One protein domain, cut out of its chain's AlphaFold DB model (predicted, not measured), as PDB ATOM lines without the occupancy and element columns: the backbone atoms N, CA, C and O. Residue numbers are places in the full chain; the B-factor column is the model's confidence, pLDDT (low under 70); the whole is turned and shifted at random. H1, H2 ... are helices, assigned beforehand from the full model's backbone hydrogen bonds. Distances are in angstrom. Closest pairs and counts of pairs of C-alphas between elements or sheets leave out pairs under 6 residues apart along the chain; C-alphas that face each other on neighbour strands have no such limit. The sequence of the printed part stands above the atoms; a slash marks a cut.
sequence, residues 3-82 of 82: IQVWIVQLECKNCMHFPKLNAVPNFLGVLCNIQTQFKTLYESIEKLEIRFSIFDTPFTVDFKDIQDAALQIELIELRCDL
ATOM      1  N   ILE A   3     158.491 130.770 187.787       86.06
ATOM      2  CA  ILE A   3     157.276 130.071 188.237       86.06
ATOM      3  C   ILE A   3     157.370 128.555 187.998       86.06
ATOM      4  O   ILE A   3     157.027 127.793 188.892       86.06
ATOM      5  N   GLN A   4     157.922 128.102 186.865       89.00
ATOM      6  CA  GLN A   4     158.148 126.673 186.605       89.00
ATOM      7  C   GLN A   4     159.032 126.013 187.674       89.00
ATOM      8  O   GLN A   4     158.745 124.907 188.118       89.00
ATOM      9  N   VAL A   5     160.097 126.697 188.106       87.94
ATOM     10  CA  VAL A   5     160.986 126.195 189.167       87.94
ATOM     11  C   VAL A   5     160.215 126.050 190.478       87.94
ATOM     12  O   VAL A   5     160.374 125.055 191.179       87.94
ATOM     13  N   TRP A   6     159.345 127.011 190.790       86.31
ATOM     14  CA  TRP A   6     158.512 126.968 191.989       86.31
ATOM     15  C   TRP A   6     157.474 125.847 191.934       86.31
ATOM     16  O   TRP A   6     157.315 125.144 192.927       86.31
ATOM     17  N   ILE A   7     156.823 125.633 190.784       88.69
ATOM     18  CA  ILE A   7     155.892 124.512 190.572       88.69
ATOM     19  C   ILE A   7     156.598 123.187 190.875       88.69
ATOM     20  O   ILE A   7     156.131 122.446 191.732       88.69
ATOM     21  N   VAL A   8     157.770 122.945 190.275       89.69
ATOM     22  CA  VAL A   8     158.541 121.705 190.480       89.69
ATOM     23  C   VAL A   8     158.935 121.517 191.948       89.69
ATOM     24  O   VAL A   8     158.777 120.433 192.505       89.69
ATOM     25  N   GLN A   9     159.416 122.570 192.615       86.94
ATOM     26  CA  GLN A   9     159.767 122.492 194.037       86.94
ATOM     27  C   GLN A   9     158.561 122.116 194.906       86.94
ATOM     28  O   GLN A   9     158.678 121.286 195.809       86.94
ATOM     29  N   LEU A  10     157.400 122.699 194.618       84.94
ATOM     30  CA  LEU A  10     156.172 122.476 195.370       84.94
ATOM     31  C   LEU A  10     155.558 121.095 195.090       84.94
ATOM     32  O   LEU A  10     155.093 120.446 196.027       84.94
ATOM     33  N   GLU A  11     155.623 120.600 193.851       86.81
ATOM     34  CA  GLU A  11     155.252 119.222 193.489       86.81
ATOM     35  C   GLU A  11     156.111 118.194 194.235       86.81
ATOM     36  O   GLU A  11     155.598 117.201 194.756       86.81
ATOM     37  N   CYS A  12     157.408 118.471 194.390       88.31
ATOM     38  CA  CYS A  12     158.326 117.658 195.189       88.31
ATOM     39  C   CYS A  12     158.167 117.846 196.713       88.31
ATOM     40  O   CYS A  12     159.010 117.366 197.472       88.31
ATOM     41  N   LYS A  13     157.116 118.540 197.181       83.50
ATOM     42  CA  LYS A  13     156.858 118.874 198.598       83.50
ATOM     43  C   LYS A  13     157.980 119.670 199.273       83.50
ATOM     44  O   LYS A  13     158.049 119.738 200.502       83.50
ATOM     45  N   ASN A  14     158.843 120.316 198.492       84.75
ATOM     46  CA  ASN A  14     159.852 121.224 199.011       84.75
ATOM     47  C   ASN A  14     159.228 122.602 199.271       84.75
ATOM     48  O   ASN A  14     159.409 123.562 198.522       84.75
ATOM     49  N   CYS A  15     158.476 122.690 200.367       76.12
ATOM     50  CA  CYS A  15     157.769 123.903 200.774       76.12
ATOM     51  C   CYS A  15     158.620 124.841 201.650       76.12
ATOM     52  O   CYS A  15     158.093 125.842 202.134       76.12
ATOM     53  N   MET A  16     159.916 124.555 201.858       80.31
ATOM     54  CA  MET A  16     160.816 125.348 202.722       80.31
ATOM     55  C   MET A  16     160.827 126.838 202.360       80.31
ATOM     56  O   MET A  16     160.851 127.696 203.237       80.31
ATOM     57  N   HIS A  17     160.758 127.149 201.065       75.75
ATOM     58  CA  HIS A  17     160.747 128.525 200.567       75.75
ATOM     59  C   HIS A  17     159.337 129.135 200.482       75.75
ATOM     60  O   HIS A  17     159.191 130.325 200.208       75.75
ATOM     61  N   PHE A  18     158.295 128.340 200.742       79.31
ATOM     62  CA  PHE A  18     156.894 128.689 200.512       79.31
ATOM     63  C   PHE A  18     155.960 128.297 201.677       79.31
ATOM     64  O   PHE A  18     154.873 127.759 201.442       79.31
ATOM     65  N   PRO A  19     156.308 128.591 202.946       78.44
ATOM     66  CA  PRO A  19     155.537 128.131 204.106       78.44
ATOM     67  C   PRO A  19     154.089 128.644 204.114       78.44
ATOM     68  O   PRO A  19     153.189 127.956 204.586       78.44
ATOM     69  N   LYS A  20     153.841 129.829 203.539       80.50
ATOM     70  CA  LYS A  20     152.498 130.425 203.439       80.50
ATOM     71  C   LYS A  20     151.624 129.784 202.357       80.50
ATOM     72  O   LYS A  20     150.407 129.793 202.490       80.50
ATOM     73  N   LEU A  21     152.223 129.232 201.299       74.31
ATOM     74  CA  LEU A  21     151.479 128.611 200.195       74.31
ATOM     75  C   LEU A  21     150.905 127.250 200.590       74.31
ATOM     76  O   LEU A  21     149.836 126.893 200.114       74.31
ATOM     77  N   ASN A  22     151.550 126.544 201.524       69.69
ATOM     78  CA  ASN A  22     151.046 125.274 202.049       69.69
ATOM     79  C   ASN A  22     149.685 125.408 202.766       69.69
ATOM     80  O   ASN A  22     148.966 124.428 202.918       69.69
ATOM     81  N   ALA A  23     149.326 126.620 203.203       77.81
ATOM     82  CA  ALA A  23     148.039 126.913 203.834       77.81
ATOM     83  C   ALA A  23     146.924 127.254 202.827       77.81
ATOM     84  O   ALA A  23     145.764 127.375 203.217       77.81
ATOM     85  N   VAL A  24     147.252 127.435 201.544       81.88
ATOM     86  CA  VAL A  24     146.289 127.816 200.506       81.88
ATOM     87  C   VAL A  24     145.807 126.554 199.790       81.88
ATOM     88  O   VAL A  24     146.622 125.846 199.210       81.88
ATOM     89  N   PRO A  25     144.506 126.236 199.771       80.62
ATOM     90  CA  PRO A  25     144.017 125.085 199.022       80.62
ATOM     91  C   PRO A  25     144.226 125.287 197.513       80.62
ATOM     92  O   PRO A  25     144.024 126.378 196.985       80.62
ATOM     93  N   ASN A  26     144.610 124.218 196.808       84.31
ATOM     94  CA  ASN A  26     144.760 124.195 195.345       84.31
ATOM     95  C   ASN A  26     145.774 125.210 194.754       84.31
ATOM     96  O   ASN A  26     145.696 125.576 193.581       84.31
ATOM     97  N   PHE A  27     146.757 125.659 195.539       84.25
ATOM     98  CA  PHE A  27     147.750 126.645 195.092       84.25
ATOM     99  C   PHE A  27     148.584 126.180 193.883       84.25
ATOM    100  O   PHE A  27     148.914 126.991 193.021       84.25
ATOM    101  N   LEU A  28     148.887 124.879 193.781       87.62
ATOM    102  CA  LEU A  28     149.578 124.299 192.624       87.62
ATOM    103  C   LEU A  28     148.781 124.504 191.332       87.62
ATOM    104  O   LEU A  28     149.342 124.951 190.335       87.62
ATOM    105  N   GLY A  29     147.466 124.264 191.362       90.69
ATOM    106  CA  GLY A  29     146.597 124.488 190.205       90.69
ATOM    107  C   GLY A  29     146.591 125.952 189.760       90.69
ATOM    108  O   GLY A  29     146.666 126.240 188.566       90.69
ATOM    109  N   VAL A  30     146.586 126.882 190.720       89.31
ATOM    110  CA  VAL A  30     146.690 128.323 190.443       89.31
ATOM    111  C   VAL A  30     148.030 128.663 189.787       89.31
ATOM    112  O   VAL A  30     148.046 129.358 188.771       89.31
ATOM    113  N   LEU A  31     149.146 128.149 190.312       89.81
ATOM    114  CA  LEU A  31     150.475 128.390 189.743       89.81
ATOM    115  C   LEU A  31     150.612 127.824 188.326       89.81
ATOM    116  O   LEU A  31     151.129 128.518 187.450       89.81
ATOM    117  N   CYS A  32     150.107 126.615 188.076       91.81
ATOM    118  CA  CYS A  32     150.098 126.017 186.741       91.81
ATOM    119  C   CYS A  32     149.276 126.850 185.751       91.81
ATOM    120  O   CYS A  32     149.737 127.116 184.644       91.81
ATOM    121  N   ASN A  33     148.096 127.330 186.156       93.81
ATOM    122  CA  ASN A  33     147.276 128.204 185.317       93.81
ATOM    123  C   ASN A  33     148.001 129.520 184.984       93.81
ATOM    124  O   ASN A  33     148.052 129.929 183.824       93.81
ATOM    125  N   ILE A  34     148.624 130.152 185.982       92.00
ATOM    126  CA  ILE A  34     149.416 131.375 185.793       92.00
ATOM    127  C   ILE A  34     150.588 131.121 184.832       92.00
ATOM    128  O   ILE A  34     150.822 131.918 183.924       92.00
ATOM    129  N   GLN A  35     151.309 130.008 184.989       93.44
ATOM    130  CA  GLN A  35     152.414 129.633 184.100       93.44
ATOM    131  C   GLN A  35     151.942 129.468 182.648       93.44
ATOM    132  O   GLN A  35     152.621 129.947 181.738       93.44
ATOM    133  N   THR A  36     150.786 128.838 182.430       94.50
ATOM    134  CA  THR A  36     150.180 128.695 181.097       94.50
ATOM    135  C   THR A  36     149.817 130.050 180.502       94.50
ATOM    136  O   THR A  36     150.209 130.336 179.373       94.50
ATOM    137  N   GLN A  37     149.150 130.920 181.266       95.19
ATOM    138  CA  GLN A  37     148.777 132.257 180.795       95.19
ATOM    139  C   GLN A  37     149.997 133.093 180.405       95.19
ATOM    140  O   GLN A  37     150.015 133.680 179.328       95.19
ATOM    141  N   PHE A  38     151.042 133.108 181.238       94.19
ATOM    142  CA  PHE A  38     152.279 133.815 180.906       94.19
ATOM    143  C   PHE A  38     152.947 133.260 179.654       94.19
ATOM    144  O   PHE A  38     153.443 134.042 178.851       94.19
ATOM    145  N   LYS A  39     152.954 131.936 179.471       93.38
ATOM    146  CA  LYS A  39     153.522 131.322 178.270       93.38
ATOM    147  C   LYS A  39     152.773 131.783 177.016       93.38
ATOM    148  O   LYS A  39     153.405 132.275 176.090       93.38
ATOM    149  N   THR A  40     151.442 131.715 177.026       94.94
ATOM    150  CA  THR A  40     150.604 132.173 175.906       94.94
ATOM    151  C   THR A  40     150.773 133.668 175.624       94.94
ATOM    152  O   THR A  40     150.843 134.080 174.466       94.94
ATOM    153  N   LEU A  41     150.856 134.493 176.672       95.31
ATOM    154  CA  LEU A  41     151.098 135.927 176.523       95.31
ATOM    155  C   LEU A  41     152.478 136.205 175.929       95.31
ATOM    156  O   LEU A  41     152.580 137.014 175.015       95.31
ATOM    157  N   TYR A  42     153.519 135.517 176.400       92.75
ATOM    158  CA  TYR A  42     154.876 135.693 175.889       92.75
ATOM    159  C   TYR A  42     154.977 135.300 174.411       92.75
ATOM    160  O   TYR A  42     155.465 136.086 173.611       92.75
ATOM    161  N   GLU A  43     154.415 134.149 174.029       92.00
ATOM    162  CA  GLU A  43     154.342 133.714 172.625       92.00
ATOM    163  C   GLU A  43     153.582 134.720 171.743       92.00
ATOM    164  O   GLU A  43     153.899 134.905 170.569       92.00
ATOM    165  N   SER A  44     152.560 135.383 172.292       92.75
ATOM    166  CA  SER A  44     151.807 136.415 171.568       92.75
ATOM    167  C   SER A  44     152.618 137.703 171.403       92.75
ATOM    168  O   SER A  44     152.579 138.314 170.337       92.75
ATOM    169  N   ILE A  45     153.363 138.103 172.438       93.69
ATOM    170  CA  ILE A  45     154.253 139.272 172.408       93.69
ATOM    171  C   ILE A  45     155.401 139.048 171.422       93.69
ATOM    172  O   ILE A  45     155.651 139.921 170.602       93.69
ATOM    173  N   GLU A  46     156.029 137.874 171.429       90.06
ATOM    174  CA  GLU A  46     157.126 137.520 170.516       90.06
ATOM    175  C   GLU A  46     156.696 137.631 169.042       90.06
ATOM    176  O   GLU A  46     157.385 138.228 168.216       90.06
ATOM    177  N   LYS A  47     155.483 137.169 168.708       87.50
ATOM    178  CA  LYS A  47     154.915 137.345 167.359       87.50
ATOM    179  C   LYS A  47     154.691 138.811 166.988       87.50
ATOM    180  O   LYS A  47     154.832 139.173 165.820       87.50
ATOM    181  N   LEU A  48     154.288 139.645 167.946       90.38
ATOM    182  CA  LEU A  48     154.113 141.081 167.720       90.38
ATOM    183  C   LEU A  48     155.459 141.788 167.554       90.38
ATOM    184  O   LEU A  48     155.583 142.642 166.684       90.38
ATOM    185  N   GLU A  49     156.464 141.408 168.336       90.81
ATOM    186  CA  GLU A  49     157.819 141.955 168.257       90.81
ATOM    187  C   GLU A  49     158.444 141.704 166.880       90.81
ATOM    188  O   GLU A  49     158.965 142.639 166.270       90.81
ATOM    189  N   ILE A  50     158.292 140.493 166.328       87.56
ATOM    190  CA  ILE A  50     158.720 140.189 164.952       87.56
ATOM    191  C   ILE A  50     158.001 141.101 163.952       87.56
ATOM    192  O   ILE A  50     158.642 141.696 163.089       87.56
ATOM    193  N   ARG A  51     156.677 141.274 164.088       87.50
ATOM    194  CA  ARG A  51     155.905 142.160 163.201       87.50
ATOM    195  C   ARG A  51     156.390 143.604 163.258       87.50
ATOM    196  O   ARG A  51     156.498 144.227 162.210       87.50
ATOM    197  N   PHE A  52     156.685 144.133 164.442       89.75
ATOM    198  CA  PHE A  52     157.224 145.487 164.569       89.75
ATOM    199  C   PHE A  52     158.634 145.597 163.986       89.75
ATOM    200  O   PHE A  52     158.925 146.564 163.285       89.75
ATOM    201  N   SER A  53     159.468 144.577 164.187       90.00
ATOM    202  CA  SER A  53     160.846 144.547 163.686       90.00
ATOM    203  C   SER A  53     160.924 144.551 162.156       90.00
ATOM    204  O   SER A  53     161.860 145.123 161.604       90.00
ATOM    205  N   ILE A  54     159.936 143.972 161.459       88.75
ATOM    206  CA  ILE A  54     159.850 144.030 159.987       88.75
ATOM    207  C   ILE A  54     159.766 145.484 159.500       88.75
ATOM    208  O   ILE A  54     160.362 145.810 158.479       88.75
ATOM    209  N   PHE A  55     159.064 146.359 160.224       86.31
ATOM    210  CA  PHE A  55     158.909 147.766 159.840       86.31
ATOM    211  C   PHE A  55     160.023 148.666 160.381       86.31
ATOM    212  O   PHE A  55     160.436 149.592 159.690       86.31
ATOM    213  N   ASP A  56     160.495 148.413 161.604       91.44
ATOM    214  CA  ASP A  56     161.512 149.247 162.259       91.44
ATOM    215  C   ASP A  56     162.924 148.952 161.731       91.44
ATOM    216  O   ASP A  56     163.693 149.853 161.399       91.44
ATOM    217  N   THR A  57     163.253 147.667 161.581       90.31
ATOM    218  CA  THR A  57     164.573 147.202 161.142       90.31
ATOM    219  C   THR A  57     164.452 146.140 160.042       90.31
ATOM    220  O   THR A  57     164.861 144.988 160.229       90.31
ATOM    221  N   PRO A  58     163.936 146.500 158.851       86.88
ATOM    222  CA  PRO A  58     163.609 145.551 157.786       86.88
ATOM    223  C   PRO A  58     164.787 144.716 157.281       86.88
ATOM    224  O   PRO A  58     164.554 143.697 156.645       86.88
ATOM    225  N   PHE A  59     166.041 145.098 157.543       88.25
ATOM    226  CA  PHE A  59     167.246 144.394 157.070       88.25
ATOM    227  C   PHE A  59     167.836 143.404 158.081       88.25
ATOM    228  O   PHE A  59     168.691 142.603 157.711       88.25
ATOM    229  N   THR A  60     167.404 143.448 159.343       88.94
ATOM    230  CA  THR A  60     167.966 142.616 160.422       88.94
ATOM    231  C   THR A  60     167.107 141.396 160.746       88.94
ATOM    232  O   THR A  60     167.614 140.438 161.322       88.94
ATOM    233  N   VAL A  61     165.828 141.409 160.362       88.94
ATOM    234  CA  VAL A  61     164.887 140.299 160.584       88.94
ATOM    235  C   VAL A  61     165.240 139.104 159.689       88.94
ATOM    236  O   VAL A  61     165.448 139.276 158.485       88.94
ATOM    237  N   ASP A  62     165.299 137.884 160.233       87.94
ATOM    238  CA  ASP A  62     165.435 136.671 159.415       87.94
ATOM    239  C   ASP A  62     164.086 136.358 158.749       87.94
ATOM    240  O   ASP A  62     163.037 136.333 159.392       87.94
ATOM    241  N   PHE A  63     164.102 136.090 157.443       85.88
ATOM    242  CA  PHE A  63     162.907 135.703 156.698       85.88
ATOM    243  C   PHE A  63     162.223 134.468 157.293       85.88
ATOM    244  O   PHE A  63     160.998 134.367 157.240       85.88
ATOM    245  N   LYS A  64     162.990 133.549 157.894       87.12
ATOM    246  CA  LYS A  64     162.460 132.341 158.545       87.12
ATOM    247  C   LYS A  64     161.525 132.645 159.713       87.12
ATOM    248  O   LYS A  64     160.662 131.821 160.011       87.12
ATOM    249  N   ASP A  65     161.678 133.809 160.336       87.31
ATOM    250  CA  ASP A  65     160.872 134.224 161.485       87.31
ATOM    251  C   ASP A  65     159.542 134.865 161.054       87.31
ATOM    252  O   ASP A  65     158.611 135.008 161.850       87.31
ATOM    253  N   ILE A  66     159.404 135.199 159.767       87.69
ATOM    254  CA  ILE A  66     158.187 135.757 159.182       87.69
ATOM    255  C   ILE A  66     157.293 134.601 158.730       87.69
ATOM    256  O   ILE A  66     157.609 133.899 157.780       87.69
ATOM    257  N   GLN A  67     156.158 134.390 159.393       86.62
ATOM    258  CA  GLN A  67     155.235 133.301 159.029       86.62
ATOM    259  C   GLN A  67     154.336 133.636 157.830       86.62
ATOM    260  O   GLN A  67     153.739 132.742 157.235       86.62
ATOM    261  N   ASP A  68     154.205 134.919 157.504       88.69
ATOM    262  CA  ASP A  68     153.378 135.397 156.403       88.69
ATOM    263  C   ASP A  68     154.199 135.442 155.109       88.69
ATOM    264  O   ASP A  68     155.140 136.224 154.979       88.69
ATOM    265  N   ALA A  69     153.837 134.587 154.152       90.44
ATOM    266  CA  ALA A  69     154.547 134.469 152.885       90.44
ATOM    267  C   ALA A  69     154.459 135.742 152.026       90.44
ATOM    268  O   ALA A  69     155.407 136.041 151.307       90.44
ATOM    269  N   ALA A  70     153.361 136.504 152.098       90.81
ATOM    270  CA  ALA A  70     153.242 137.748 151.340       90.81
ATOM    271  C   ALA A  70     154.223 138.795 151.882       90.81
ATOM    272  O   ALA A  70     154.993 139.371 151.117       90.81
ATOM    273  N   LEU A  71     154.288 138.936 153.211       88.62
ATOM    274  CA  LEU A  71     155.245 139.836 153.864       88.62
ATOM    275  C   LEU A  71     156.704 139.431 153.614       88.62
ATOM    276  O   LEU A  71     157.568 140.296 153.506       88.62
ATOM    277  N   GLN A  72     157.001 138.130 153.510       90.50
ATOM    278  CA  GLN A  72     158.341 137.674 153.126       90.50
ATOM    279  C   GLN A  72     158.736 138.176 151.734       90.50
ATOM    280  O   GLN A  72     159.858 138.648 151.566       90.50
ATOM    281  N   ILE A  73     157.836 138.072 150.748       90.81
ATOM    282  CA  ILE A  73     158.102 138.523 149.375       90.81
ATOM    283  C   ILE A  73     158.282 140.040 149.330       90.81
ATOM    284  O   ILE A  73     159.292 140.494 148.800       90.81
ATOM    285  N   GLU A  74     157.386 140.805 149.958       88.94
ATOM    286  CA  GLU A  74     157.502 142.270 150.040       88.94
ATOM    287  C   GLU A  74     158.840 142.700 150.664       88.94
ATOM    288  O   GLU A  74     159.497 143.626 150.188       88.94
ATOM    289  N   LEU A  75     159.294 141.995 151.708       89.12
ATOM    290  CA  LEU A  75     160.579 142.280 152.341       89.12
ATOM    291  C   LEU A  75     161.770 141.911 151.445       89.12
ATOM    292  O   LEU A  75     162.786 142.602 151.477       89.12
ATOM    293  N   ILE A  76     161.679 140.834 150.655       89.31
ATOM    294  CA  ILE A  76     162.713 140.471 149.671       89.31
ATOM    295  C   ILE A  76     162.811 141.550 148.592       89.31
ATOM    296  O   ILE A  76     163.920 141.989 148.291       89.31
ATOM    297  N   GLU A  77     161.679 141.990 148.043       90.38
ATOM    298  CA  GLU A  77     161.620 143.060 147.042       90.38
ATOM    299  C   GLU A  77     162.256 144.343 147.590       90.38
ATOM    300  O   GLU A  77     163.212 144.852 147.006       90.38
ATOM    301  N   LEU A  78     161.849 144.771 148.793       88.00
ATOM    302  CA  LEU A  78     162.411 145.949 149.459       88.00
ATOM    303  C   LEU A  78     163.937 145.880 149.624       88.00
ATOM    304  O   LEU A  78     164.614 146.902 149.533       88.00
ATOM    305  N   ARG A  79     164.491 144.692 149.902       86.69
ATOM    306  CA  ARG A  79     165.939 144.511 150.085       86.69
ATOM    307  C   ARG A  79     166.721 144.420 148.778       86.69
ATOM    308  O   ARG A  79     167.912 144.710 148.798       86.69
ATOM    309  N   CYS A  80     166.096 143.977 147.691       87.44
ATOM    310  CA  CYS A  80     166.731 143.854 146.379       87.44
ATOM    311  C   CYS A  80     166.711 145.166 145.578       87.44
ATOM    312  O   CYS A  80     167.536 145.326 144.681       87.44
ATOM    313  N   ASP A  81     165.795 146.083 145.902       79.06
ATOM    314  CA  ASP A  81     165.645 147.388 145.238       79.06
ATOM    315  C   ASP A  81     166.567 148.499 145.799       79.06
ATOM    316  O   ASP A  81     166.525 149.637 145.323       79.06
ATOM    317  N   LEU A  82     167.409 148.182 146.792       59.31
ATOM    318  CA  LEU A  82     168.436 149.059 147.386       59.31
ATOM    319  C   LEU A  82     169.845 148.699 146.906       59.31
ATOM    320  O   LEU A  82     170.627 149.649 146.668       59.31
TER     321      LEU A  82
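AT A GLANCE: This is residues 3 to 82 of the 82 residues of an uncharacterized protein of Blattella germanica (UniProt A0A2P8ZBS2). One long helix, H2, is the shaft of a thin rod; near its first end the short helix H1 folds back beside it as a helical hairpin, and at its other end H3 carries the rod onward at a slant. Between these two ends the shaft is bare, with residues 39 to 46 of H2 standing free. The printed part has 80 residues with three named helices, in the order H1, H2, H3, and no named strand; its class is all helix. It is extended, with a radius of gyration of the C-alphas of 21.1 A, and the C-alphas span 64 by 18 by 18 A.

IN THESE COORDINATES: H2, the longest helix, takes residues 27 to 56 and measures 42.2 A from first to last C-alpha. It begins with C-alpha 27 at (147.750, 126.645, 195.092) and ends with C-alpha 56 at (161.512, 149.247, 162.259). H1 takes residues 3 to 11 and measures 12.2 A, with C-alpha 3 at (157.276, 130.071, 188.237). H3 takes residues 69 to 80 and measures 16.7 A, ending with C-alpha 80 at (166.731, 143.854, 146.379).

HOW THE PARTS SIT: H2 and H1 touch, with residues 28 to 35 of H2 alone taking part. The closest C-alphas of the two are those of Ile 3 and Gln 35, 6.4 A apart. They form a helical hairpin, at a shallow tilt of 18 degrees, opposite ways. H2 and H3 are close but not clearly touching: their closest C-alphas, those of Ile 54 and Leu 75, are 7.9 A apart. Their lines stand at a steep tilt of 39 degrees, and they run the same way. Their centres are 26.9 A apart. H1 and H3 are apart. In H1 and H3 every pair of O i and N i+4 is within hydrogen-bond range; in H2 25 of 26 such pairs are.

THE WHOLE: The outline is a rod. The two C-alphas farthest apart in the domain are those of Ala 23 and Asp 81, at 64.5 A. The first and last printed C-alphas, of Ile 3 and Leu 82, are 46.4 A apart. The printed part has no cut; it begins at residue 3 and ends at residue 82, the chain's last residue. Both links are long: residues 12 to 26 between H1 and H2, and residues 57 to 68 between H2 and H3. The mean pLDDT of the printed part is 87.2, and residues 22 and 82 are under 70.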